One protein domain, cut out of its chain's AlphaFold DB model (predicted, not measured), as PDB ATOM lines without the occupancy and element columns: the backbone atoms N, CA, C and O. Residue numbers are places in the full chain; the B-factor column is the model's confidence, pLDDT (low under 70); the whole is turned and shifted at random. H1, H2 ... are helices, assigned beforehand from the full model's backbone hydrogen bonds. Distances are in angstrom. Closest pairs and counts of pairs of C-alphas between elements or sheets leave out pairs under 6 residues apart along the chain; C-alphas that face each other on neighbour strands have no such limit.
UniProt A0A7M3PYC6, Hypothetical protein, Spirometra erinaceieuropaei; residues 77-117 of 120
ATOM      1  N   SER A  77     -29.103 -16.028 323.660       91.38
ATOM      2  CA  SER A  77     -28.979 -16.139 325.120       91.38
ATOM      3  C   SER A  77     -29.222 -14.806 325.829       91.38
ATOM      4  O   SER A  77     -30.004 -14.754 326.775       91.38
ATOM      5  N   THR A  78     -28.646 -13.712 325.324       90.00
ATOM      6  CA  THR A  78     -28.829 -12.363 325.875       90.00
ATOM      7  C   THR A  78     -30.284 -11.901 325.777       90.00
ATOM      8  O   THR A  78     -30.818 -11.333 326.728       90.00
ATOM      9  N   CYS A  79     -30.964 -12.167 324.657       88.88
ATOM     10  CA  CYS A  79     -32.396 -11.877 324.524       88.88
ATOM     11  C   CYS A  79     -33.224 -12.650 325.562       88.88
ATOM     12  O   CYS A  79     -34.074 -12.065 326.233       88.88
ATOM     13  N   VAL A  80     -32.947 -13.946 325.738       91.12
ATOM     14  CA  VAL A  80     -33.637 -14.801 326.718       91.12
ATOM     15  C   VAL A  80     -33.398 -14.321 328.150       91.12
ATOM     16  O   VAL A  80     -34.342 -14.251 328.938       91.12
ATOM     17  N   GLU A  81     -32.161 -13.974 328.500       91.56
ATOM     18  CA  GLU A  81     -31.810 -13.444 329.820       91.56
ATOM     19  C   GLU A  81     -32.519 -12.121 330.109       91.56
ATOM     20  O   GLU A  81     -33.110 -11.972 331.178       91.56
ATOM     21  N   ASN A  82     -32.554 -11.200 329.142       88.56
ATOM     22  CA  ASN A  82     -33.265  -9.928 329.283       88.56
ATOM     23  C   ASN A  82     -34.772 -10.133 329.494       88.56
ATOM     24  O   ASN A  82     -35.366  -9.486 330.355       88.56
ATOM     25  N   ILE A  83     -35.393 -11.058 328.755       88.50
ATOM     26  CA  ILE A  83     -36.819 -11.382 328.911       88.50
ATOM     27  C   ILE A  83     -37.095 -11.997 330.289       88.50
ATOM     28  O   ILE A  83     -38.032 -11.581 330.971       88.50
ATOM     29  N   LYS A  84     -36.264 -12.950 330.738       88.38
ATOM     30  CA  LYS A  84     -36.367 -13.535 332.086       88.38
ATOM     31  C   LYS A  84     -36.191 -12.468 333.173       88.38
ATOM     32  O   LYS A  84     -36.932 -12.453 334.155       88.38
ATOM     33  N   GLY A  85     -35.234 -11.562 332.981       85.69
ATOM     34  CA  GLY A  85     -34.916 -10.468 333.896       85.69
ATOM     35  C   GLY A  85     -35.983  -9.375 333.962       85.69
ATOM     36  O   GLY A  85     -36.117  -8.733 335.002       85.69
ATOM     37  N   ALA A  86     -36.794  -9.208 332.913       81.69
ATOM     38  CA  ALA A  86     -37.833  -8.181 332.843       81.69
ATOM     39  C   ALA A  86     -38.966  -8.358 333.872       81.69
ATOM     40  O   ALA A  86     -39.780  -7.452 334.015       81.69
ATOM     41  N   LYS A  87     -39.034  -9.490 334.601       77.38
ATOM     42  CA  LYS A  87     -40.006  -9.754 335.685       77.38
ATOM     43  C   LYS A  87     -41.411  -9.257 335.321       77.38
ATOM     44  O   LYS A  87     -41.956  -8.374 335.975       77.38
ATOM     45  N   ILE A  88     -41.996  -9.828 334.266       74.31
ATOM     46  CA  ILE A  88     -43.266  -9.395 333.643       74.31
ATOM     47  C   ILE A  88     -44.378  -9.106 334.672       74.31
ATOM     48  O   ILE A  88     -45.115  -8.128 334.541       74.31
ATOM     49  N   SER A  89     -44.463  -9.905 335.740       74.62
ATOM     50  CA  SER A  89     -45.421  -9.723 336.839       74.62
ATOM     51  C   SER A  89     -45.272  -8.393 337.592       74.62
ATOM     52  O   SER A  89     -46.259  -7.848 338.080       74.62
ATOM     53  N   HIS A  90     -44.064  -7.837 337.683       74.00
ATOM     54  CA  HIS A  90     -43.810  -6.543 338.318       74.00
ATOM     55  C   HIS A  90     -44.264  -5.382 337.427       74.00
ATOM     56  O   HIS A  90     -44.746  -4.374 337.934       74.00
ATOM     57  N   ILE A  91     -44.161  -5.534 336.107       73.19
ATOM     58  CA  ILE A  91     -44.552  -4.504 335.135       73.19
ATOM     59  C   ILE A  91     -46.069  -4.442 334.996       73.19
ATOM     60  O   ILE A  91     -46.627  -3.347 334.976       73.19
ATOM     61  N   ALA A  92     -46.744  -5.596 334.999       73.44
ATOM     62  CA  ALA A  92     -48.207  -5.665 335.015       73.44
ATOM     63  C   ALA A  92     -48.815  -4.891 336.200       73.44
ATOM     64  O   ALA A  92     -49.890  -4.311 336.081       73.44
ATOM     65  N   ASN A  93     -48.091  -4.835 337.321       80.25
ATOM     66  CA  ASN A  93     -48.493  -4.115 338.528       80.25
ATOM     67  C   ASN A  93     -47.867  -2.711 338.649       80.25
ATOM     68  O   ASN A  93     -48.205  -1.968 339.574       80.25
ATOM     69  N   SER A  94     -46.957  -2.321 337.748       80.50
ATOM     70  CA  SER A  94     -46.263  -1.033 337.826       80.50
ATOM     71  C   SER A  94     -47.101   0.097 337.234       80.50
ATOM     72  O   SER A  94     -47.597   0.021 336.110       80.50
ATOM     73  N   ARG A  95     -47.197   1.207 337.972       83.25
ATOM     74  CA  ARG A  95     -47.793   2.466 337.492       83.25
ATOM     75  C   ARG A  95     -46.762   3.419 336.878       83.25
ATOM     76  O   ARG A  95     -47.135   4.475 336.371       83.25
ATOM     77  N   ARG A  96     -45.464   3.089 336.941       83.31
ATOM     78  CA  ARG A  96     -44.391   3.965 336.451       83.31
ATOM     79  C   ARG A  96     -44.218   3.783 334.951       83.31
ATOM     80  O   ARG A  96     -43.871   2.702 334.493       83.31
ATOM     81  N   LYS A  97     -44.392   4.864 334.188       85.25
ATOM     82  CA  LYS A  97     -44.250   4.866 332.723       85.25
ATOM     83  C   LYS A  97     -42.895   4.313 332.246       85.25
ATOM     84  O   LYS A  97     -42.861   3.584 331.262       85.25
ATOM     85  N   GLN A  98     -41.812   4.614 332.964       84.12
ATOM     86  CA  GLN A  98     -40.457   4.164 332.630       84.12
ATOM     87  C   GLN A  98     -40.321   2.632 332.604       84.12
ATOM     88  O   GLN A  98     -39.699   2.100 331.689       84.12
ATOM     89  N   ASP A  99     -40.956   1.923 333.546       81.06
ATOM     90  CA  ASP A  99     -40.909   0.454 333.608       81.06
ATOM     91  C   ASP A  99     -41.557  -0.166 332.347       81.06
ATOM     92  O   ASP A  99     -41.070  -1.153 331.797       81.06
ATOM     93  N   HIS A 100     -42.622   0.462 331.832       84.69
ATOM     94  CA  HIS A 100     -43.285   0.052 330.586       84.69
ATOM     95  C   HIS A 100     -42.459   0.373 329.335       84.69
ATOM     96  O   HIS A 100     -42.503  -0.375 328.361       84.69
ATOM     97  N   GLU A 101     -41.715   1.482 329.327       88.06
ATOM     98  CA  GLU A 101     -40.842   1.846 328.203       88.06
ATOM     99  C   GLU A 101     -39.635   0.913 328.097       88.06
ATOM    100  O   GLU A 101     -39.311   0.445 327.002       88.06
ATOM    101  N   GLU A 102     -39.009   0.578 329.225       84.81
ATOM    102  CA  GLU A 102     -37.922  -0.397 329.261       84.81
ATOM    103  C   GLU A 102     -38.381  -1.773 328.767       84.81
ATOM    104  O   GLU A 102     -37.703  -2.393 327.945       84.81
ATOM    105  N   PHE A 103     -39.570  -2.207 329.183       85.88
ATOM    106  CA  PHE A 103     -40.181  -3.436 328.694       85.88
ATOM    107  C   PHE A 103     -40.357  -3.437 327.178       85.88
ATOM    108  O   PHE A 103     -39.881  -4.340 326.491       85.88
ATOM    109  N   ARG A 104     -40.996  -2.393 326.636       88.94
ATOM    110  CA  ARG A 104     -41.193  -2.259 325.187       88.94
ATOM    111  C   ARG A 104     -39.864  -2.301 324.451       88.94
ATOM    112  O   ARG A 104     -39.779  -2.949 323.419       88.94
ATOM    113  N   ARG A 105     -38.825  -1.658 324.989       89.81
ATOM    114  CA  ARG A 105     -37.482  -1.662 324.402       89.81
ATOM    115  C   ARG A 105     -36.878  -3.066 324.361       89.81
ATOM    116  O   ARG A 105     -36.343  -3.443 323.322       89.81
ATOM    117  N   ILE A 106     -36.965  -3.831 325.453       89.00
ATOM    118  CA  ILE A 106     -36.455  -5.211 325.514       89.00
ATOM    119  C   ILE A 106     -37.165  -6.077 324.470       89.00
ATOM    120  O   ILE A 106     -36.507  -6.678 323.623       89.00
ATOM    121  N   PHE A 107     -38.500  -6.076 324.468       90.25
ATOM    122  CA  PHE A 107     -39.280  -6.924 323.567       90.25
ATOM    123  C   PHE A 107     -39.169  -6.496 322.105       90.25
ATOM    124  O   PHE A 107     -39.018  -7.357 321.246       90.25
ATOM    125  N   ALA A 108     -39.164  -5.194 321.809       92.38
ATOM    126  CA  ALA A 108     -38.958  -4.702 320.448       92.38
ATOM    127  C   ALA A 108     -37.566  -5.074 319.921       92.38
ATOM    128  O   ALA A 108     -37.427  -5.504 318.782       92.38
ATOM    129  N   SER A 109     -36.523  -4.963 320.750       90.44
ATOM    130  CA  SER A 109     -35.172  -5.358 320.342       90.44
ATOM    131  C   SER A 109     -35.063  -6.863 320.081       90.44
ATOM    132  O   SER A 109     -34.379  -7.272 319.140       90.44
ATOM    133  N   SER A 110     -35.720  -7.689 320.902       91.44
ATOM    134  CA  SER A 110     -35.771  -9.138 320.693       91.44
ATOM    135  C   SER A 110     -36.591  -9.510 319.456       91.44
ATOM    136  O   SER A 110     -36.123 -10.324 318.670       91.44
ATOM    137  N   GLU A 111     -37.750  -8.883 319.233       93.69
ATOM    138  CA  GLU A 111     -38.578  -9.089 318.035       93.69
ATOM    139  C   GLU A 111     -37.805  -8.769 316.757       93.69
ATOM    140  O   GLU A 111     -37.737  -9.611 315.866       93.69
ATOM    141  N   ILE A 112     -37.151  -7.604 316.695       92.88
ATOM    142  CA  ILE A 112     -36.367  -7.210 315.520       92.88
ATOM    143  C   ILE A 112     -35.266  -8.237 315.263       92.88
ATOM    144  O   ILE A 112     -35.060  -8.642 314.121       92.88
ATOM    145  N   SER A 113     -34.576  -8.682 316.316       91.00
ATOM    146  CA  SER A 113     -33.507  -9.678 316.188       91.00
ATOM    147  C   SER A 113     -34.045 -11.008 315.652       91.00
ATOM    148  O   SER A 113     -33.449 -11.568 314.741       91.00
ATOM    149  N   LEU A 114     -35.191 -11.478 316.156       90.94
ATOM    150  CA  LEU A 114     -35.837 -12.714 315.697       90.94
ATOM    151  C   LEU A 114     -36.321 -12.621 314.246       90.94
ATOM    152  O   LEU A 114     -36.207 -13.587 313.507       90.94
ATOM    153  N   ARG A 115     -36.855 -11.467 313.841       91.06
ATOM    154  CA  ARG A 115     -37.416 -11.270 312.502       91.06
ATOM    155  C   ARG A 115     -36.366 -10.972 311.428       91.06
ATOM    156  O   ARG A 115     -36.651 -11.154 310.251       91.06
ATOM    157  N   THR A 116     -35.209 -10.410 311.792       89.19
ATOM    158  CA  THR A 116     -34.275  -9.823 310.803       89.19
ATOM    159  C   THR A 116     -32.859 -10.373 310.823       89.19
ATOM    160  O   THR A 116     -32.099 -10.087 309.893       89.19
ATOM    161  N   ASN A 117     -32.473 -11.130 311.849       88.81
ATOM    162  CA  ASN A 117     -31.203 -11.842 311.804       88.81
ATOM    163  C   ASN A 117     -31.311 -13.052 310.870       88.81
ATOM    164  O   ASN A 117     -32.402 -13.539 310.586       88.81
TER     165      ASN A 117
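Overview. This is residues 77 to 117 of the 120 residues of the protein "Hypothetical protein" of Spirometra erinaceieuropaei (UniProt A0A7M3PYC6). Look for a long helix, H3, with a shorter one, H1, side by side with part of it and running opposite ways; the tiny helix H2 lies in the turn that joins them, and residues 93 to 98 stick out at that end. The printed part has 41 residues with three named helices, H1, H2, H3 in chain order, and no named strand: all helix. It is only just compact, close to loose, with a radius of gyration of the C-alphas of 10.8 A, a rod spanning 34 by 16 by 11 A.

Along the chain. Find C-alpha 97 at (-44.250, 4.866, 332.723); from there H3 runs 28.2 A to C-alpha 116 at (-34.275, -9.823, 310.803). H1, residues 77 to 85, begins at (-28.979, -16.139, 325.120) and is 12.0 A long. H2 is residues 88 to 92.

Arrangement. H3, with residues 106 to 110 alone, touches H1 at a shallow tilt of 26 degrees; their closest C-alphas, of Cys 79 and Ser 110, are 5.8 A apart. With residues 99 to 103 alone, H3 only just touches H2, with 3 pairs of C-alphas within 8 A, the closest Ile 91 and Asp 99 at 6.3 A. H1 and H2 are apart. In H1, H2 and H3 every O i to N i+4 pair is within hydrogen-bond range.

Size, cuts and confidence. The C-alphas farthest apart, of Arg 95 and Asn 117, are 33.8 A apart. The printed part has no cut, both links are tight, and no printed residue is under 70 in pLDDT.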